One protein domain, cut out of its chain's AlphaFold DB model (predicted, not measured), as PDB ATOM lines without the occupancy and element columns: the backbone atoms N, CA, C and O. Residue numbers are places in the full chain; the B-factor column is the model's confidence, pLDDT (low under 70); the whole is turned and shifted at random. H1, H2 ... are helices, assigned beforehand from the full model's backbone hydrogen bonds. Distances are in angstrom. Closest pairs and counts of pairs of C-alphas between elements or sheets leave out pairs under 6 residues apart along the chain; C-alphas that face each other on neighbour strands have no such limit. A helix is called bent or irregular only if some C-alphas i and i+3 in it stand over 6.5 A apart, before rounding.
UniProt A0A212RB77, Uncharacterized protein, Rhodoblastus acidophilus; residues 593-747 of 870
ATOM      1  N   ILE A 593     193.541 303.247 293.172       91.88
ATOM      2  CA  ILE A 593     193.244 302.708 291.843       91.88
ATOM      3  C   ILE A 593     193.759 303.658 290.765       91.88
ATOM      4  O   ILE A 593     193.376 304.836 290.693       91.88
ATOM      5  N   ARG A 594     194.606 303.131 289.878       91.12
ATOM      6  CA  ARG A 594     195.142 303.922 288.771       91.12
ATOM      7  C   ARG A 594     194.080 304.168 287.691       91.12
ATOM      8  O   ARG A 594     193.159 303.366 287.535       91.12
ATOM      9  N   PRO A 595     194.159 305.272 286.930       88.94
ATOM     10  CA  PRO A 595     193.156 305.593 285.911       88.94
ATOM     11  C   PRO A 595     192.964 304.515 284.836       88.94
ATOM     12  O   PRO A 595     191.836 304.293 284.403       88.94
ATOM     13  N   ASP A 596     194.042 303.845 284.427       87.00
ATOM     14  CA  ASP A 596     194.055 302.735 283.464       87.00
ATOM     15  C   ASP A 596     193.441 301.443 284.033       87.00
ATOM     16  O   ASP A 596     192.865 300.645 283.296       87.00
ATOM     17  N   GLU A 597     193.496 301.274 285.353       91.06
ATOM     18  CA  GLU A 597     192.946 300.143 286.108       91.06
ATOM     19  C   GLU A 597     191.429 300.275 286.371       91.06
ATOM     20  O   GLU A 597     190.709 299.271 286.447       91.06
ATOM     21  N   LYS A 598     190.903 301.507 286.461       87.50
ATOM     22  CA  LYS A 598     189.486 301.773 286.796       87.50
ATOM     23  C   LYS A 598     188.475 301.039 285.900       87.50
ATOM     24  O   LYS A 598     187.536 300.458 286.453       87.50
ATOM     25  N   PRO A 599     188.605 301.018 284.557       86.75
ATOM     26  CA  PRO A 599     187.638 300.334 283.699       86.75
ATOM     27  C   PRO A 599     187.553 298.827 283.965       86.75
ATOM     28  O   PRO A 599     186.455 298.268 283.927       86.75
ATOM     29  N   ALA A 600     188.680 298.176 284.274       88.12
ATOM     30  CA  ALA A 600     188.729 296.742 284.551       88.12
ATOM     31  C   ALA A 600     187.971 296.399 285.841       88.12
ATOM     32  O   ALA A 600     187.103 295.524 285.838       88.12
ATOM     33  N   MET A 601     188.212 297.149 286.918       87.06
ATOM     34  CA  MET A 601     187.482 296.962 288.173       87.06
ATOM     35  C   MET A 601     185.982 297.275 288.019       87.06
ATOM     36  O   MET A 601     185.138 296.523 288.509       87.06
ATOM     37  N   GLN A 602     185.620 298.325 287.269       81.62
ATOM     38  CA  GLN A 602     184.215 298.623 286.960       81.62
ATOM     39  C   GLN A 602     183.522 297.499 286.185       81.62
ATOM     40  O   GLN A 602     182.343 297.236 286.419       81.62
ATOM     41  N   ALA A 603     184.217 296.856 285.247       82.12
ATOM     42  CA  ALA A 603     183.654 295.756 284.472       82.12
ATOM     43  C   ALA A 603     183.287 294.566 285.372       82.12
ATOM     44  O   ALA A 603     182.182 294.033 285.252       82.12
ATOM     45  N   VAL A 604     184.161 294.212 286.321       84.06
ATOM     46  CA  VAL A 604     183.906 293.143 287.302       84.06
ATOM     47  C   VAL A 604     182.721 293.493 288.209       84.06
ATOM     48  O   VAL A 604     181.833 292.664 288.404       84.06
ATOM     49  N   LEU A 605     182.634 294.737 288.696       76.69
ATOM     50  CA  LEU A 605     181.500 295.188 289.516       76.69
ATOM     51  C   LEU A 605     180.170 295.165 288.747       76.69
ATOM     52  O   LEU A 605     179.165 294.690 289.273       76.69
ATOM     53  N   ARG A 606     180.153 295.629 287.488       72.38
ATOM     54  CA  ARG A 606     178.945 295.624 286.637       72.38
ATOM     55  C   ARG A 606     178.465 294.216 286.295       72.38
ATOM     56  O   ARG A 606     177.263 294.013 286.121       72.38
ATOM     57  N   GLN A 607     179.376 293.247 286.194       75.06
ATOM     58  CA  GLN A 607     179.017 291.850 285.954       75.06
ATOM     59  C   GLN A 607     178.104 291.309 287.068       75.06
ATOM     60  O   GLN A 607     177.129 290.605 286.778       75.06
ATOM     61  N   GLY A 608     178.362 291.707 288.318       71.38
ATOM     62  CA  GLY A 608     177.624 291.253 289.494       71.38
ATOM     63  C   GLY A 608     177.874 289.776 289.827       71.38
ATOM     64  O   GLY A 608     178.758 289.127 289.263       71.38
ATOM     65  N   GLY A 609     177.083 289.235 290.756       75.81
ATOM     66  CA  GLY A 609     177.197 287.840 291.194       75.81
ATOM     67  C   GLY A 609     178.496 287.547 291.952       75.81
ATOM     68  O   GLY A 609     179.098 288.441 292.545       75.81
ATOM     69  N   ASP A 610     178.934 286.287 291.927       79.62
ATOM     70  CA  ASP A 610     180.050 285.820 292.763       79.62
ATOM     71  C   ASP A 610     181.383 286.497 292.433       79.62
ATOM     72  O   ASP A 610     182.154 286.777 293.343       79.62
ATOM     73  N   LYS A 611     181.615 286.884 291.172       82.94
ATOM     74  CA  LYS A 611     182.833 287.612 290.776       82.94
ATOM     75  C   LYS A 611     182.926 289.009 291.392       82.94
ATOM     76  O   LYS A 611     184.002 289.425 291.807       82.94
ATOM     77  N   ALA A 612     181.808 289.732 291.476       79.25
ATOM     78  CA  ALA A 612     181.779 291.034 292.142       79.25
ATOM     79  C   ALA A 612     181.997 290.885 293.658       79.25
ATOM     80  O   ALA A 612     182.657 291.722 294.272       79.25
ATOM     81  N   LEU A 613     181.486 289.802 294.253       80.19
ATOM     82  CA  LEU A 613     181.716 289.481 295.661       80.19
ATOM     83  C   LEU A 613     183.168 289.069 295.931       80.19
ATOM     84  O   LEU A 613     183.726 289.504 296.931       80.19
ATOM     85  N   ASP A 614     183.795 288.297 295.042       86.31
ATOM     86  CA  ASP A 614     185.208 287.913 295.147       86.31
ATOM     87  C   ASP A 614     186.144 289.126 295.034       86.31
ATOM     88  O   ASP A 614     187.119 289.226 295.780       86.31
ATOM     89  N   LEU A 615     185.810 290.094 294.174       87.25
ATOM     90  CA  LEU A 615     186.494 291.388 294.106       87.25
ATOM     91  C   LEU A 615     186.387 292.150 295.437       87.25
ATOM     92  O   LEU A 615     187.399 292.609 295.966       87.25
ATOM     93  N   ILE A 616     185.175 292.282 295.992       83.50
ATOM     94  CA  ILE A 616     184.955 292.963 297.280       83.50
ATOM     95  C   ILE A 616     185.703 292.238 298.406       83.50
ATOM     96  O   ILE A 616     186.326 292.894 299.240       83.50
ATOM     97  N   ASP A 617     185.682 290.904 298.414       83.69
ATOM     98  CA  ASP A 617     186.403 290.067 299.375       83.69
ATOM     99  C   ASP A 617     187.916 290.321 299.294       83.69
ATOM    100  O   ASP A 617     188.542 290.707 300.284       83.69
ATOM    101  N   GLY A 618     188.500 290.229 298.096       90.06
ATOM    102  CA  GLY A 618     189.926 290.480 297.890       90.06
ATOM    103  C   GLY A 618     190.350 291.904 298.261       90.06
ATOM    104  O   GLY A 618     191.343 292.083 298.971       90.06
ATOM    105  N   VAL A 619     189.570 292.923 297.881       88.88
ATOM    106  CA  VAL A 619     189.820 294.317 298.296       88.88
ATOM    107  C   VAL A 619     189.740 294.455 299.816       88.88
ATOM    108  O   VAL A 619     190.614 295.080 300.412       88.88
ATOM    109  N   THR A 620     188.753 293.838 300.466       84.38
ATOM    110  CA  THR A 620     188.583 293.923 301.926       84.38
ATOM    111  C   THR A 620     189.732 293.239 302.674       84.38
ATOM    112  O   THR A 620     190.269 293.813 303.622       84.38
ATOM    113  N   ARG A 621     190.191 292.066 302.214       86.94
ATOM    114  CA  ARG A 621     191.352 291.348 302.781       86.94
ATOM    115  C   ARG A 621     192.673 292.095 302.601       86.94
ATOM    116  O   ARG A 621     193.554 292.022 303.461       86.94
ATOM    117  N   GLY A 622     192.846 292.754 301.456       90.00
ATOM    118  CA  GLY A 622     194.091 293.428 301.099       90.00
ATOM    119  C   GLY A 622     194.207 294.842 301.648       90.00
ATOM    120  O   GLY A 622     195.232 295.194 302.228       90.00
ATOM    121  N   ALA A 623     193.151 295.640 301.485       89.38
ATOM    122  CA  ALA A 623     193.122 297.040 301.892       89.38
ATOM    123  C   ALA A 623     192.690 297.247 303.352       89.38
ATOM    124  O   ALA A 623     192.951 298.307 303.925       89.38
ATOM    125  N   GLY A 624     192.040 296.254 303.972       85.25
ATOM    126  CA  GLY A 624     191.643 296.299 305.377       85.25
ATOM    127  C   GLY A 624     190.797 297.543 305.693       85.25
ATOM    128  O   GLY A 624     189.800 297.785 305.009       85.25
ATOM    129  N   PRO A 625     191.188 298.386 306.671       79.38
ATOM    130  CA  PRO A 625     190.461 299.617 307.003       79.38
ATOM    131  C   PRO A 625     190.310 300.614 305.844       79.38
ATOM    132  O   PRO A 625     189.442 301.484 305.911       79.38
ATOM    133  N   ARG A 626     191.145 300.506 304.795       85.75
ATOM    134  CA  ARG A 626     191.110 301.363 303.599       85.75
ATOM    135  C   ARG A 626     190.175 300.861 302.498       85.75
ATOM    136  O   ARG A 626     189.945 301.574 301.527       85.75
ATOM    137  N   ALA A 627     189.622 299.653 302.626       82.06
ATOM    138  CA  ALA A 627     188.736 299.068 301.619       82.06
ATOM    139  C   ALA A 627     187.563 299.983 301.203       82.06
ATOM    140  O   ALA A 627     187.291 300.072 300.006       82.06
ATOM    141  N   PRO A 628     186.907 300.731 302.115       73.88
ATOM    142  CA  PRO A 628     185.866 301.680 301.725       73.88
ATOM    143  C   PRO A 628     186.372 302.791 300.798       73.88
ATOM    144  O   PRO A 628     185.698 303.121 299.830       73.88
ATOM    145  N   GLN A 629     187.560 303.344 301.062       82.00
ATOM    146  CA  GLN A 629     188.173 304.381 300.230       82.00
ATOM    147  C   GLN A 629     188.543 303.828 298.849       82.00
ATOM    148  O   GLN A 629     188.247 304.467 297.845       82.00
ATOM    149  N   VAL A 630     189.106 302.614 298.792       86.62
ATOM    150  CA  VAL A 630     189.419 301.928 297.525       86.62
ATOM    151  C   VAL A 630     188.160 301.755 296.670       86.62
ATOM    152  O   VAL A 630     188.167 302.062 295.480       86.62
ATOM    153  N   LEU A 631     187.066 301.282 297.271       78.44
ATOM    154  CA  LEU A 631     185.800 301.060 296.566       78.44
ATOM    155  C   LEU A 631     185.144 302.380 296.120       78.44
ATOM    156  O   LEU A 631     184.532 302.427 295.053       78.44
ATOM    157  N   ALA A 632     185.310 303.459 296.890       76.06
ATOM    158  CA  ALA A 632     184.749 304.772 296.574       76.06
ATOM    159  C   ALA A 632     185.365 305.419 295.315       76.06
ATOM    160  O   ALA A 632     184.672 306.153 294.607       76.06
ATOM    161  N   GLU A 633     186.626 305.117 294.971       82.75
ATOM    162  CA  GLU A 633     187.355 305.732 293.841       82.75
ATOM    163  C   GLU A 633     186.766 305.464 292.441       82.75
ATOM    164  O   GLU A 633     187.222 306.047 291.444       82.75
ATOM    165  N   ILE A 634     185.765 304.585 292.349       69.06
ATOM    166  CA  ILE A 634     185.229 304.054 291.093       69.06
ATOM    167  C   ILE A 634     183.817 304.544 290.746       69.06
ATOM    168  O   ILE A 634     183.388 304.383 289.597       69.06
ATOM    169  N   GLY A 635     183.136 305.236 291.662       51.50
ATOM    170  CA  GLY A 635     181.915 305.973 291.311       51.50
ATOM    171  C   GLY A 635     180.712 305.729 292.205       51.50
ATOM    172  O   GLY A 635     179.598 305.604 291.702       51.50
ATOM    173  N   GLY A 636     180.916 305.726 293.515       50.81
ATOM    174  CA  GLY A 636     179.824 305.921 294.456       50.81
ATOM    175  C   GLY A 636     180.117 305.241 295.768       50.81
ATOM    176  O   GLY A 636     180.510 304.078 295.789       50.81
ATOM    177  N   ASP A 637     179.904 305.975 296.852       54.03
ATOM    178  CA  ASP A 637     179.684 305.411 298.169       54.03
ATOM    179  C   ASP A 637     178.642 304.290 298.033       54.03
ATOM    180  O   ASP A 637     177.442 304.549 298.051       54.03
ATOM    181  N   ALA A 638     179.096 303.043 297.894       63.00
ATOM    182  CA  ALA A 638     178.306 301.848 298.152       63.00
ATOM    183  C   ALA A 638     178.731 301.294 299.522       63.00
ATOM    184  O   ALA A 638     179.262 300.175 299.599       63.00
ATOM    185  N   PRO A 639     178.574 302.075 300.616       66.75
ATOM    186  CA  PRO A 639     178.868 301.624 301.965       66.75
ATOM    187  C   PRO A 639     178.133 300.318 302.262       66.75
ATOM    188  O   PRO A 639     178.655 299.503 303.016       66.75
ATOM    189  N   GLU A 640     176.980 300.088 301.626       78.94
ATOM    190  CA  GLU A 640     176.239 298.838 301.695       78.94
ATOM    191  C   GLU A 640     177.024 297.616 301.197       78.94
ATOM    192  O   GLU A 640     177.005 296.592 301.874       78.94
ATOM    193  N   LEU A 641     177.754 297.702 300.077       77.31
ATOM    194  CA  LEU A 641     178.548 296.579 299.548       77.31
ATOM    195  C   LEU A 641     179.785 296.319 300.390       77.31
ATOM    196  O   LEU A 641     180.099 295.166 300.678       77.31
ATOM    197  N   ALA A 642     180.471 297.387 300.802       72.38
ATOM    198  CA  ALA A 642     181.628 297.275 301.679       72.38
ATOM    199  C   ALA A 642     181.231 296.625 303.015       72.38
ATOM    200  O   ALA A 642     181.876 295.685 303.476       72.38
ATOM    201  N   HIS A 643     180.122 297.080 303.606       83.00
ATOM    202  CA  HIS A 643     179.587 296.512 304.842       83.00
ATOM    203  C   HIS A 643     179.138 295.066 304.658       83.00
ATOM    204  O   HIS A 643     179.460 294.215 305.482       83.00
ATOM    205  N   ALA A 644     178.445 294.757 303.562       84.56
ATOM    206  CA  ALA A 644     178.011 293.397 303.286       84.56
ATOM    207  C   ALA A 644     179.191 292.439 303.050       84.56
ATOM    208  O   ALA A 644     179.138 291.303 303.512       84.56
ATOM    209  N   GLY A 645     180.276 292.905 302.424       77.56
ATOM    210  CA  GLY A 645     181.528 292.156 302.305       77.56
ATOM    211  C   GLY A 645     182.155 291.835 303.664       77.56
ATOM    212  O   GLY A 645     182.500 290.684 303.923       77.56
ATOM    213  N   VAL A 646     182.228 292.822 304.567       79.38
ATOM    214  CA  VAL A 646     182.703 292.619 305.951       79.38
ATOM    215  C   VAL A 646     181.826 291.613 306.695       79.38
ATOM    216  O   VAL A 646     182.348 290.707 307.346       79.38
ATOM    217  N   VAL A 647     180.501 291.729 306.571       86.50
ATOM    218  CA  VAL A 647     179.559 290.775 307.167       86.50
ATOM    219  C   VAL A 647     179.818 289.369 306.629       86.50
ATOM    220  O   VAL A 647     180.019 288.460 307.429       86.50
ATOM    221  N   SER A 648     179.909 289.191 305.311       85.38
ATOM    222  CA  SER A 648     180.160 287.883 304.695       85.38
ATOM    223  C   SER A 648     181.495 287.260 305.088       85.38
ATOM    224  O   SER A 648     181.567 286.048 305.276       85.38
ATOM    225  N   LEU A 649     182.537 288.073 305.263       80.38
ATOM    226  CA  LEU A 649     183.819 287.624 305.802       80.38
ATOM    227  C   LEU A 649     183.698 287.153 307.252       80.38
ATOM    228  O   LEU A 649     184.238 286.111 307.609       80.38
ATOM    229  N   SER A 650     182.988 287.918 308.084       81.31
ATOM    230  CA  SER A 650     182.843 287.610 309.510       81.31
ATOM    231  C   SER A 650     181.961 286.393 309.786       81.31
ATOM    232  O   SER A 650     182.160 285.724 310.794       81.31
ATOM    233  N   THR A 651     180.993 286.104 308.910       86.69
ATOM    234  CA  THR A 651     180.010 285.031 309.112       86.69
ATOM    235  C   THR A 651     180.263 283.775 308.288       86.69
ATOM    236  O   THR A 651     179.631 282.749 308.539       86.69
ATOM    237  N   GLY A 652     181.119 283.862 307.265       84.88
ATOM    238  CA  GLY A 652     181.266 282.823 306.246       84.88
ATOM    239  C   GLY A 652     180.052 282.682 305.314       84.88
ATOM    240  O   GLY A 652     180.059 281.808 304.449       84.88
ATOM    241  N   ASP A 653     179.019 283.524 305.452       86.38
ATOM    242  CA  ASP A 653     177.797 283.480 304.643       86.38
ATOM    243  C   ASP A 653     177.736 284.645 303.644       86.38
ATOM    244  O   ASP A 653     177.700 285.828 303.998       86.38
ATOM    245  N   ARG A 654     177.666 284.302 302.355       87.25
ATOM    246  CA  ARG A 654     177.581 285.256 301.239       87.25
ATOM    247  C   ARG A 654     176.147 285.653 300.873       87.25
ATOM    248  O   ARG A 654     175.965 286.515 300.015       87.25
ATOM    249  N   SER A 655     175.127 285.062 301.499       87.81
ATOM    250  CA  SER A 655     173.715 285.287 301.156       87.81
ATOM    251  C   SER A 655     173.296 286.752 301.307       87.81
ATOM    252  O   SER A 655     172.661 287.308 300.410       87.81
ATOM    253  N   PHE A 656     173.723 287.402 302.395       89.94
ATOM    254  CA  PHE A 656     173.453 288.815 302.652       89.94
ATOM    255  C   PHE A 656     174.086 289.718 301.587       89.94
ATOM    256  O   PHE A 656     173.391 290.533 300.983       89.94
ATOM    257  N   ALA A 657     175.378 289.536 301.297       87.12
ATOM    258  CA  ALA A 657     176.079 290.334 300.294       87.12
ATOM    259  C   ALA A 657     175.539 290.131 298.878       87.12
ATOM    260  O   ALA A 657     175.429 291.101 298.128       87.12
ATOM    261  N   ARG A 658     175.131 288.906 298.528       87.19
ATOM    262  CA  ARG A 658     174.493 288.625 297.237       87.19
ATOM    263  C   ARG A 658     173.172 289.392 297.093       87.19
ATOM    264  O   ARG A 658     172.970 290.051 296.080       87.19
ATOM    265  N   GLN A 659     172.336 289.403 298.132       88.38
ATOM    266  CA  GLN A 659     171.052 290.121 298.132       88.38
ATOM    267  C   GLN A 659     171.227 291.648 298.124       88.38
ATOM    268  O   GLN A 659     170.516 292.345 297.403       88.38
ATOM    269  N   VAL A 660     172.217 292.181 298.847       88.31
ATOM    270  CA  VAL A 660     172.576 293.610 298.777       88.31
ATOM    271  C   VAL A 660     173.055 293.989 297.370       88.31
ATOM    272  O   VAL A 660     172.634 295.011 296.829       88.31
ATOM    273  N   ALA A 661     173.894 293.162 296.739       81.75
ATOM    274  CA  ALA A 661     174.367 293.402 295.376       81.75
ATOM    275  C   ALA A 661     173.232 293.344 294.337       81.75
ATOM    276  O   ALA A 661     173.193 294.164 293.417       81.75
ATOM    277  N   GLU A 662     172.288 292.414 294.493       82.75
ATOM    278  CA  GLU A 662     171.082 292.330 293.663       82.75
ATOM    279  C   GLU A 662     170.213 293.587 293.787       82.75
ATOM    280  O   GLU A 662     169.790 294.129 292.764       82.75
ATOM    281  N   ALA A 663     170.022 294.102 295.006       84.19
ATOM    282  CA  ALA A 663     169.276 295.336 295.249       84.19
ATOM    283  C   ALA A 663     169.889 296.535 294.509       84.19
ATOM    284  O   ALA A 663     169.201 297.288 293.821       84.19
ATOM    285  N   ILE A 664     171.212 296.692 294.594       80.50
ATOM    286  CA  ILE A 664     171.934 297.785 293.927       80.50
ATOM    287  C   ILE A 664     171.824 297.658 292.411       80.50
ATOM    288  O   ILE A 664     171.590 298.648 291.714       80.50
ATOM    289  N   ARG A 665     171.939 296.433 291.888       76.94
ATOM    290  CA  ARG A 665     171.730 296.176 290.464       76.94
ATOM    291  C   ARG A 665     170.312 296.561 290.045       76.94
ATOM    292  O   ARG A 665     170.164 297.221 289.020       76.94
ATOM    293  N   ALA A 666     169.294 296.216 290.830       78.56
ATOM    294  CA  ALA A 666     167.911 296.588 290.543       78.56
ATOM    295  C   ALA A 666     167.716 298.115 290.487       78.56
ATOM    296  O   ALA A 666     167.057 298.603 289.572       78.56
ATOM    297  N   ARG A 667     168.366 298.881 291.380       78.69
ATOM    298  CA  ARG A 667     168.367 300.361 291.344       78.69
ATOM    299  C   ARG A 667     169.020 300.942 290.085       78.69
ATOM    300  O   ARG A 667     168.669 302.039 289.667       78.69
ATOM    301  N   SER A 668     169.990 300.237 289.500       72.19
ATOM    302  CA  SER A 668     170.755 300.724 288.341       72.19
ATOM    303  C   SER A 668     170.024 300.597 286.997       72.19
ATOM    304  O   SER A 668     170.483 301.145 285.994       72.19
ATOM    305  N   VAL A 669     168.888 299.890 286.954       74.75
ATOM    306  CA  VAL A 669     168.075 299.734 285.741       74.75
ATOM    307  C   VAL A 669     167.252 301.005 285.496       74.75
ATOM    308  O   VAL A 669     166.461 301.426 286.339       74.75
ATOM    309  N   GLN A 670     167.422 301.626 284.326       61.75
ATOM    310  CA  GLN A 670     166.732 302.868 283.965       61.75
ATOM    311  C   GLN A 670     165.203 302.673 283.955       61.75
ATOM    312  O   GLN A 670     164.687 301.836 283.218       61.75
ATOM    313  N   GLY A 671     164.482 303.451 284.771       61.84
ATOM    314  CA  GLY A 671     163.021 303.360 284.923       61.84
ATOM    315  C   GLY A 671     162.530 302.383 286.003       61.84
ATOM    316  O   GLY A 671     161.320 302.214 286.145       61.84
ATOM    317  N   ALA A 672     163.425 301.754 286.773       69.94
ATOM    318  CA  ALA A 672     163.036 300.889 287.884       69.94
ATOM    319  C   ALA A 672     162.397 301.686 289.039       69.94
ATOM    320  O   ALA A 672     162.963 302.665 289.523       69.94
ATOM    321  N   SER A 673     161.231 301.232 289.511       70.75
ATOM    322  CA  SER A 673     160.617 301.693 290.761       70.75
ATOM    323  C   SER A 673     160.952 300.689 291.864       70.75
ATOM    324  O   SER A 673     160.447 299.567 291.847       70.75
ATOM    325  N   VAL A 674     161.845 301.061 292.785       77.69
ATOM    326  CA  VAL A 674     162.262 300.200 293.902       77.69
ATOM    327  C   VAL A 674     161.461 300.555 295.150       77.69
ATOM    328  O   VAL A 674     161.543 301.675 295.660       77.69
ATOM    329  N   SER A 675     160.722 299.576 295.668       82.00
ATOM    330  CA  SER A 675     159.993 299.650 296.936       82.00
ATOM    331  C   SER A 675     160.960 299.849 298.108       82.00
ATOM    332  O   SER A 675     161.511 298.888 298.639       82.00
ATOM    333  N   SER A 676     161.175 301.108 298.500       85.19
ATOM    334  CA  SER A 676     162.210 301.492 299.467       85.19
ATOM    335  C   SER A 676     161.628 301.962 300.802       85.19
ATOM    336  O   SER A 676     160.771 302.849 300.801       85.19
ATOM    337  N   PRO A 677     162.109 301.445 301.948       87.75
ATOM    338  CA  PRO A 677     161.680 301.914 303.262       87.75
ATOM    339  C   PRO A 677     162.185 303.333 303.558       87.75
ATOM    340  O   PRO A 677     163.237 303.764 303.064       87.75
ATOM    341  N   LYS A 678     161.441 304.068 304.396       87.88
ATOM    342  CA  LYS A 678     161.846 305.406 304.846       87.88
ATOM    343  C   LYS A 678     163.029 305.299 305.805       87.88
ATOM    344  O   LYS A 678     163.106 304.386 306.623       87.88
ATOM    345  N   GLN A 679     163.925 306.283 305.750       84.69
ATOM    346  CA  GLN A 679     165.095 306.322 306.632       84.69
ATOM    347  C   GLN A 679     164.704 306.381 308.119       84.69
ATOM    348  O   GLN A 679     165.333 305.715 308.933       84.69
ATOM    349  N   GLY A 680     163.639 307.114 308.467       86.25
ATOM    350  CA  GLY A 680     163.158 307.216 309.850       86.25
ATOM    351  C   GLY A 680     162.735 305.869 310.449       86.25
ATOM    352  O   GLY A 680     163.111 305.570 311.580       86.25
ATOM    353  N   ASP A 681     162.045 305.031 309.670       88.44
ATOM    354  CA  ASP A 681     161.575 303.708 310.109       88.44
ATOM    355  C   ASP A 681     162.759 302.750 310.343       88.44
ATOM    356  O   ASP A 681     162.787 301.974 311.301       88.44
ATOM    357  N   LEU A 682     163.785 302.838 309.488       87.12
ATOM    358  CA  LEU A 682     165.054 302.120 309.632       87.12
ATOM    359  C   LEU A 682     165.842 302.569 310.868       87.12
ATOM    360  O   LEU A 682     166.349 301.725 311.607       87.12
ATOM    361  N   ASP A 683     165.931 303.877 311.114       88.00
ATOM    362  CA  ASP A 683     166.624 304.434 312.278       88.00
ATOM    363  C   ASP A 683     165.925 304.033 313.589       88.00
ATOM    364  O   ASP A 683     166.588 303.686 314.572       88.00
ATOM    365  N   GLU A 684     164.589 304.049 313.616       88.31
ATOM    366  CA  GLU A 684     163.784 303.569 314.746       88.31
ATOM    367  C   GLU A 684     163.963 302.061 314.959       88.31
ATOM    368  O   GLU A 684     164.200 301.612 316.085       88.31
ATOM    369  N   THR A 685     163.962 301.280 313.875       88.88
ATOM    370  CA  THR A 685     164.203 299.835 313.933       88.88
ATOM    371  C   THR A 685     165.610 299.517 314.436       88.88
ATOM    372  O   THR A 685     165.767 298.650 315.294       88.88
ATOM    373  N   LEU A 686     166.640 300.239 313.984       87.44
ATOM    374  CA  LEU A 686     168.008 300.086 314.482       87.44
ATOM    375  C   LEU A 686     168.084 300.377 315.986       87.44
ATOM    376  O   LEU A 686     168.694 299.609 316.729       87.44
ATOM    377  N   LYS A 687     167.445 301.458 316.455       85.25
ATOM    378  CA  LYS A 687     167.380 301.785 317.889       85.25
ATOM    379  C   LYS A 687     166.674 300.691 318.690       85.25
ATOM    380  O   LYS A 687     167.154 300.344 319.764       85.25
ATOM    381  N   SER A 688     165.584 300.136 318.162       84.50
ATOM    382  CA  SER A 688     164.796 299.077 318.805       84.50
ATOM    383  C   SER A 688     165.540 297.736 318.870       84.50
ATOM    384  O   SER A 688     165.611 297.115 319.928       84.50
ATOM    385  N   VAL A 689     166.148 297.306 317.759       83.75
ATOM    386  CA  VAL A 689     166.841 296.010 317.649       83.75
ATOM    387  C   VAL A 689     168.201 296.040 318.333       83.75
ATOM    388  O   VAL A 689     168.558 295.107 319.045       83.75
ATOM    389  N   VAL A 690     168.984 297.092 318.093       79.62
ATOM    390  CA  VAL A 690     170.400 297.134 318.473       79.62
ATOM    391  C   VAL A 690     170.604 297.869 319.801       79.62
ATOM    392  O   VAL A 690     171.447 297.467 320.606       79.62
ATOM    393  N   GLY A 691     169.808 298.906 320.083       76.62
ATOM    394  CA  GLY A 691     169.802 299.612 321.369       76.62
ATOM    395  C   GLY A 691     171.196 300.035 321.854       76.62
ATOM    396  O   GLY A 691     171.994 300.598 321.102       76.62
ATOM    397  N   MET A 692     171.506 299.733 323.120       67.12
ATOM    398  CA  MET A 692     172.798 300.050 323.752       67.12
ATOM    399  C   MET A 692     173.984 299.245 323.196       67.12
ATOM    400  O   MET A 692     175.126 299.598 323.481       67.12
ATOM    401  N   SER A 693     173.768 298.199 322.387       70.94
ATOM    402  CA  SER A 693     174.883 297.415 321.826       70.94
ATOM    403  C   SER A 693     175.713 298.188 320.788       70.94
ATOM    404  O   SER A 693     176.828 297.784 320.475       70.94
ATOM    405  N   LEU A 694     175.231 299.355 320.333       68.19
ATOM    406  CA  LEU A 694     176.005 300.317 319.534       68.19
ATOM    407  C   LEU A 694     176.835 301.309 320.367       68.19
ATOM    408  O   LEU A 694     177.422 302.236 319.793       68.19
ATOM    409  N   ASN A 695     176.867 301.188 321.699       67.38
ATOM    410  CA  ASN A 695     177.619 302.109 322.551       67.38
ATOM    411  C   ASN A 695     179.135 301.932 322.335       67.38
ATOM    412  O   ASN A 695     179.786 301.016 322.842       67.38
ATOM    413  N   GLY A 696     179.701 302.856 321.553       60.16
ATOM    414  CA  GLY A 696     181.100 302.869 321.120       60.16
ATOM    415  C   GLY A 696     181.366 302.253 319.745       60.16
ATOM    416  O   GLY A 696     182.522 301.998 319.436       60.16
ATOM    417  N   VAL A 697     180.323 302.035 318.940       67.56
ATOM    418  CA  VAL A 697     180.434 301.852 317.485       67.56
ATOM    419  C   VAL A 697     180.556 303.226 316.818       67.56
ATOM    420  O   VAL A 697     179.789 304.137 317.153       67.56
ATOM    421  N   GLU A 698     181.486 303.383 315.873       70.50
ATOM    422  CA  GLU A 698     181.699 304.653 315.167       70.50
ATOM    423  C   GLU A 698     180.454 305.078 314.361       70.50
ATOM    424  O   GLU A 698     179.774 304.227 313.779       70.50
ATOM    425  N   PRO A 699     180.140 306.387 314.259       76.75
ATOM    426  CA  PRO A 699     178.987 306.871 313.491       76.75
ATOM    427  C   PRO A 699     178.945 306.353 312.048       76.75
ATOM    428  O   PRO A 699     177.873 306.028 311.537       76.75
ATOM    429  N   ILE A 700     180.112 306.214 311.415       72.25
ATOM    430  CA  ILE A 700     180.222 305.731 310.040       72.25
ATOM    431  C   ILE A 700     179.869 304.245 309.900       72.25
ATOM    432  O   ILE A 700     179.278 303.843 308.899       72.25
ATOM    433  N   GLU A 701     180.150 303.421 310.912       75.88
ATOM    434  CA  GLU A 701     179.750 302.010 310.919       75.88
ATOM    435  C   GLU A 701     178.229 301.871 311.074       75.88
ATOM    436  O   GLU A 701     177.609 301.018 310.431       75.88
ATOM    437  N   LYS A 702     177.596 302.757 311.856       81.81
ATOM    438  CA  LYS A 702     176.127 302.812 311.964       81.81
ATOM    439  C   LYS A 702     175.490 303.149 310.618       81.81
ATOM    440  O   LYS A 702     174.565 302.460 310.195       81.81
ATOM    441  N   GLN A 703     176.016 304.157 309.920       83.12
ATOM    442  CA  GLN A 703     175.544 304.547 308.587       83.12
ATOM    443  C   GLN A 703     175.704 303.413 307.566       83.12
ATOM    444  O   GLN A 703     174.765 303.111 306.833       83.12
ATOM    445  N   ARG A 704     176.857 302.735 307.562       82.81
ATOM    446  CA  ARG A 704     177.127 301.571 306.701       82.81
ATOM    447  C   ARG A 704     176.178 300.407 306.962       82.81
ATOM    448  O   ARG A 704     175.626 299.842 306.020       82.81
ATOM    449  N   THR A 705     175.941 300.105 308.238       86.94
ATOM    450  CA  THR A 705     174.975 299.083 308.657       86.94
ATOM    451  C   THR A 705     173.586 299.414 308.115       86.94
ATOM    452  O   THR A 705     172.956 298.556 307.507       86.94
ATOM    453  N   LEU A 706     173.121 300.654 308.295       88.81
ATOM    454  CA  LEU A 706     171.806 301.101 307.824       88.81
ATOM    455  C   LEU A 706     171.679 301.055 306.301       88.81
ATOM    456  O   LEU A 706     170.657 300.597 305.799       88.81
ATOM    457  N   ALA A 707     172.709 301.482 305.569       88.06
ATOM    458  CA  ALA A 707     172.721 301.423 304.110       88.06
ATOM    459  C   ALA A 707     172.600 299.975 303.608       88.06
ATOM    460  O   ALA A 707     171.775 299.687 302.737       88.06
ATOM    461  N   ALA A 708     173.359 299.047 304.205       89.19
ATOM    462  CA  ALA A 708     173.288 297.625 303.875       89.19
ATOM    463  C   ALA A 708     171.932 297.010 304.237       89.19
ATOM    464  O   ALA A 708     171.347 296.296 303.424       89.19
ATOM    465  N   ALA A 709     171.400 297.326 305.424       93.12
ATOM    466  CA  ALA A 709     170.079 296.870 305.850       93.12
ATOM    467  C   ALA A 709     168.992 297.376 304.893       93.12
ATOM    468  O   ALA A 709     168.127 296.613 304.477       93.12
ATOM    469  N   LYS A 710     169.059 298.647 304.489       93.06
ATOM    470  CA  LYS A 710     168.114 299.246 303.548       93.06
ATOM    471  C   LYS A 710     168.136 298.545 302.191       93.06
ATOM    472  O   LYS A 710     167.079 298.159 301.702       93.06
ATOM    473  N   ALA A 711     169.321 298.360 301.605       90.62
ATOM    474  CA  ALA A 711     169.474 297.669 300.325       90.62
ATOM    475  C   ALA A 711     168.938 296.233 300.397       90.62
ATOM    476  O   ALA A 711     168.183 295.797 299.533       90.62
ATOM    477  N   TRP A 712     169.258 295.517 301.473       93.19
ATOM    478  CA  TRP A 712     168.730 294.178 301.697       93.19
ATOM    479  C   TRP A 712     167.196 294.166 301.833       93.19
ATOM    480  O   TRP A 712     166.525 293.341 301.215       93.19
ATOM    481  N   ALA A 713     166.625 295.102 302.597       93.38
ATOM    482  CA  ALA A 713     165.183 295.208 302.804       93.38
ATOM    483  C   ALA A 713     164.430 295.498 301.499       93.38
ATOM    484  O   ALA A 713     163.409 294.870 301.244       93.38
ATOM    485  N   GLU A 714     164.944 296.403 300.660       91.38
ATOM    486  CA  GLU A 714     164.391 296.696 299.328       91.38
ATOM    487  C   GLU A 714     164.251 295.432 298.475       91.38
ATOM    488  O   GLU A 714     163.179 295.170 297.925       91.38
ATOM    489  N   GLN A 715     165.305 294.614 298.424       90.75
ATOM    490  CA  GLN A 715     165.280 293.349 297.690       90.75
ATOM    491  C   GLN A 715     164.228 292.391 298.253       90.75
ATOM    492  O   GLN A 715     163.518 291.728 297.496       90.75
ATOM    493  N   GLU A 716     164.078 292.328 299.574       91.88
ATOM    494  CA  GLU A 716     163.123 291.419 300.205       91.88
ATOM    495  C   GLU A 716     161.671 291.886 300.112       91.88
ATOM    496  O   GLU A 716     160.794 291.036 299.968       91.88
ATOM    497  N   PHE A 717     161.399 293.195 300.117       91.00
ATOM    498  CA  PHE A 717     160.067 293.720 299.802       91.00
ATOM    499  C   PHE A 717     159.627 293.266 298.410       91.00
ATOM    500  O   PHE A 717     158.531 292.725 298.249       91.00
ATOM    501  N   SER A 718     160.515 293.402 297.421       86.69
ATOM    502  CA  SER A 718     160.260 292.941 296.056       86.69
ATOM    503  C   SER A 718     160.131 291.419 295.969       86.69
ATOM    504  O   SER A 718     159.166 290.919 295.395       86.69
ATOM    505  N   ARG A 719     161.055 290.658 296.567       88.50
ATOM    506  CA  ARG A 719     161.077 289.187 296.482       88.50
ATOM    507  C   ARG A 719     159.892 288.529 297.191       88.50
ATOM    508  O   ARG A 719     159.397 287.506 296.726       88.50
ATOM    509  N   ARG A 720     159.457 289.084 298.327       89.94
ATOM    510  CA  ARG A 720     158.333 288.562 299.126       89.94
ATOM    511  C   ARG A 720     156.982 289.151 298.706       89.94
ATOM    512  O   ARG A 720     155.968 288.722 299.243       89.94
ATOM    513  N   ASN A 721     156.967 290.086 297.749       86.88
ATOM    514  CA  ASN A 721     155.778 290.815 297.301       86.88
ATOM    515  C   ASN A 721     155.027 291.491 298.468       86.88
ATOM    516  O   ASN A 721     153.810 291.369 298.598       86.88
ATOM    517  N   ILE A 722     155.781 292.167 299.343       88.19
ATOM    518  CA  ILE A 722     155.272 292.860 300.534       88.19
ATOM    519  C   ILE A 722     155.290 294.367 300.279       88.19
ATOM    520  O   ILE A 722     156.292 294.920 299.823       88.19
ATOM    521  N   ALA A 723     154.181 295.037 300.591       85.38
ATOM    522  CA  ALA A 723     154.065 296.481 300.458       85.38
ATOM    523  C   ALA A 723     154.815 297.192 301.601       85.38
ATOM    524  O   ALA A 723     154.699 296.812 302.766       85.38
ATOM    525  N   VAL A 724     155.601 298.222 301.272       86.19
ATOM    526  CA  VAL A 724     156.454 298.947 302.242       86.19
ATOM    527  C   VAL A 724     155.626 299.675 303.305       86.19
ATOM    528  O   VAL A 724     156.109 299.920 304.410       86.19
ATOM    529  N   ASP A 725     154.387 300.018 302.969       83.25
ATOM    530  CA  ASP A 725     153.420 300.722 303.803       83.25
ATOM    531  C   ASP A 725     152.587 299.806 304.717       83.25
ATOM    532  O   ASP A 725     151.884 300.337 305.573       83.25
ATOM    533  N   ASP A 726     152.696 298.468 304.620       85.00
ATOM    534  CA  ASP A 726     152.135 297.551 305.627       85.00
ATOM    535  C   ASP A 726     152.967 297.645 306.921       85.00
ATOM    536  O   ASP A 726     154.086 297.119 306.970       85.00
ATOM    537  N   PRO A 727     152.451 298.247 308.012       79.12
ATOM    538  CA  PRO A 727     153.272 298.540 309.183       79.12
ATOM    539  C   PRO A 727     153.797 297.282 309.880       79.12
ATOM    540  O   PRO A 727     154.902 297.289 310.424       79.12
ATOM    541  N   LYS A 728     153.030 296.184 309.875       83.50
ATOM    542  CA  LYS A 728     153.416 294.950 310.577       83.50
ATOM    543  C   LYS A 728     154.441 294.167 309.769       83.50
ATOM    544  O   LYS A 728     155.445 293.726 310.328       83.50
ATOM    545  N   GLN A 729     154.199 293.999 308.471       84.62
ATOM    546  CA  GLN A 729     155.092 293.224 307.608       84.62
ATOM    547  C   GLN A 729     156.392 293.982 307.308       84.62
ATOM    548  O   GLN A 729     157.466 293.380 307.331       84.62
ATOM    549  N   SER A 730     156.313 295.304 307.131       86.94
ATOM    550  CA  SER A 730     157.476 296.177 306.948       86.94
ATOM    551  C   SER A 730     158.392 296.156 308.172       86.94
ATOM    552  O   SER A 730     159.582 295.878 308.036       86.94
ATOM    553  N   THR A 731     157.839 296.282 309.387       89.06
ATOM    554  CA  THR A 731     158.629 296.184 310.630       89.06
ATOM    555  C   THR A 731     159.391 294.858 310.728       89.06
ATOM    556  O   THR A 731     160.568 294.851 311.089       89.06
ATOM    557  N   ALA A 732     158.763 293.731 310.373       90.62
ATOM    558  CA  ALA A 732     159.419 292.423 310.418       90.62
ATOM    559  C   ALA A 732     160.600 292.318 309.432       90.62
ATOM    560  O   ALA A 732     161.659 291.806 309.799       90.62
ATOM    561  N   ILE A 733     160.447 292.840 308.206       93.12
ATOM    562  CA  ILE A 733     161.531 292.887 307.210       93.12
ATOM    563  C   ILE A 733     162.665 293.791 307.691       93.12
ATOM    564  O   ILE A 733     163.826 293.396 307.615       93.12
ATOM    565  N   LEU A 734     162.353 294.976 308.219       93.12
ATOM    566  CA  LEU A 734     163.365 295.914 308.709       93.12
ATOM    567  C   LEU A 734     164.148 295.346 309.900       93.12
ATOM    568  O   LEU A 734     165.368 295.511 309.971       93.12
ATOM    569  N   GLN A 735     163.482 294.632 310.813       92.88
ATOM    570  CA  GLN A 735     164.152 293.945 311.919       92.88
ATOM    571  C   GLN A 735     165.099 292.853 311.408       92.88
ATOM    572  O   GLN A 735     166.238 292.772 311.869       92.88
ATOM    573  N   GLU A 736     164.662 292.039 310.440       93.56
ATOM    574  CA  GLU A 736     165.514 291.023 309.810       93.56
ATOM    575  C   GLU A 736     166.707 291.663 309.084       93.56
ATOM    576  O   GLU A 736     167.839 291.195 309.220       93.56
ATOM    577  N   ALA A 737     166.477 292.772 308.382       94.56
ATOM    578  CA  ALA A 737     167.503 293.509 307.660       94.56
ATOM    579  C   ALA A 737     168.613 294.002 308.590       94.56
ATOM    580  O   ALA A 737     169.796 293.791 308.318       94.56
ATOM    581  N   VAL A 738     168.238 294.623 309.714       93.94
ATOM    582  CA  VAL A 738     169.193 295.086 310.727       93.94
ATOM    583  C   VAL A 738     169.943 293.904 311.339       93.94
ATOM    584  O   VAL A 738     171.163 293.961 311.474       93.94
ATOM    585  N   GLN A 739     169.248 292.811 311.662       94.00
ATOM    586  CA  GLN A 739     169.873 291.611 312.219       94.00
ATOM    587  C   GLN A 739     170.922 291.010 311.275       94.00
ATOM    588  O   GLN A 739     172.049 290.736 311.694       94.00
ATOM    589  N   ARG A 740     170.595 290.860 309.987       94.38
ATOM    590  CA  ARG A 740     171.527 290.359 308.966       94.38
ATOM    591  C   ARG A 740     172.682 291.319 308.712       94.38
ATOM    592  O   ARG A 740     173.824 290.879 308.651       94.38
ATOM    593  N   ALA A 741     172.421 292.627 308.673       92.94
ATOM    594  CA  ALA A 741     173.469 293.643 308.582       92.94
ATOM    595  C   ALA A 741     174.410 293.639 309.803       92.94
ATOM    596  O   ALA A 741     175.533 294.127 309.713       92.94
ATOM    597  N   ARG A 742     173.991 293.067 310.938       91.75
ATOM    598  CA  ARG A 742     174.840 292.818 312.115       91.75
ATOM    599  C   ARG A 742     175.385 291.388 312.184       91.75
ATOM    600  O   ARG A 742     175.878 290.979 313.229       91.75
ATOM    601  N   GLY A 743     175.328 290.628 311.092       91.94
ATOM    602  CA  GLY A 743     175.936 289.300 310.994       91.94
ATOM    603  C   GLY A 743     175.047 288.138 311.429       91.94
ATOM    604  O   GLY A 743     175.569 287.057 311.689       91.94
ATOM    605  N   GLN A 744     173.724 288.323 311.513       94.94
ATOM    606  CA  GLN A 744     172.824 287.186 311.701       94.94
ATOM    607  C   GLN A 744     172.831 286.292 310.460       94.94
ATOM    608  O   GLN A 744     172.575 286.752 309.347       94.94
ATOM    609  N   THR A 745     173.039 284.999 310.673       94.44
ATOM    610  CA  THR A 745     172.872 283.949 309.664       94.44
ATOM    611  C   THR A 745     171.859 282.922 310.149       94.44
ATOM    612  O   THR A 745     171.596 282.810 311.347       94.44
ATOM    613  N   VAL A 746     171.254 282.193 309.214       91.75
ATOM    614  CA  VAL A 746     170.266 281.150 309.506       91.75
ATOM    615  C   VAL A 746     170.712 279.876 308.808       91.75
ATOM    616  O   VAL A 746     170.989 279.912 307.611       91.75
ATOM    617  N   ASP A 747     170.818 278.772 309.543       87.75
ATOM    618  CA  ASP A 747     171.165 277.481 308.949       87.75
ATOM    619  C   ASP A 747     169.958 276.805 308.267       87.75
ATOM    620  O   ASP A 747     168.824 277.290 308.323       87.75
TER     621      ASP A 747
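AT A GLANCE: This is residues 593 to 747 of the 870 residues of an uncharacterized protein of Rhodoblastus acidophilus (UniProt A0A212RB77). A helical hairpin, H3 and H4, stands in the middle, with the bent helix H2 on one side and H1 packed on H2's first arm. On the other side H6 crosses the hairpin nearly at right angles, and H5 and H7 pack on H6. The printed part has 155 residues with seven named helices, H1 to H7 in order, and no named strand: all helix, mostly crossed. It is compact, with a radius of gyration of the C-alphas of 15.4 A and spans of 49 by 40 by 30 A.

HOW THE PARTS SIT: H2, residues 609 to 632, was assigned as one helix by its hydrogen bonds but is bent, C-alphas 622 and 625 being 9.3 A apart; its arms are H2a, 609 to 622, and H2b, 625 to 632, itself irregular, with C-alphas 625 and 628 7.3 A apart. H1, residues 598 to 607, forms a helical hairpin with H2a, whose residues 611 to 615 alone touch it; the closest C-alphas, Leu 605 and Ala 612, are 4.9 A apart. H3, residues 639 to 651, is about perpendicular to H2a at 81 degrees and touches it, closest at C-alphas Asp 617 and Gly 645, 6.1 A. H4, residues 655 to 667, forms a hairpin with H3 at a shallow tilt of 16 degrees, closest at C-alphas Ala 644 and Ala 657, 4.7 A. H6, residues 699 to 720, touches H3 with residues 703 to 711 alone, about perpendicular at 87 degrees, closest at C-alphas Glu 640 and Ala 708, 3.9 A. H7, residues 727 to 741, touches H6 at a steep tilt of 53 degrees, closest at C-alphas Ala 709 and Ala 737, 4.6 A. H5, residues 679 to 694, is irregular, C-alphas 689 and 692 being 9.4 A apart, and touches H7, closest at C-alphas Thr 685 and Gln 735, 6.2 A. Every O i to N i+4 pair is within hydrogen-bond range in H1, H2a, H3, H4, H6 and H7, against 3 of 4 in H2b and 9 of 12 in H5.

IN THESE COORDINATES: H1 begins at C-alpha 598 (189.486, 301.773, 286.796) and H7 ends at C-alpha 741 (173.469, 293.643, 308.582). From first to last C-alpha H6 is 31.1 A long, H7 20.8 A and H2a 20.4 A.

THE WHOLE: The C-alphas farthest apart, Asp 596 and Lys 728, are 49.5 A apart. The printed part has no cut; the link from H4 to H5, 11 residues, is long. Mean pLDDT of the printed part is 83.0, and 14 residues are under 70: 634 to 639, 670 to 672, 692 and 694 to 697.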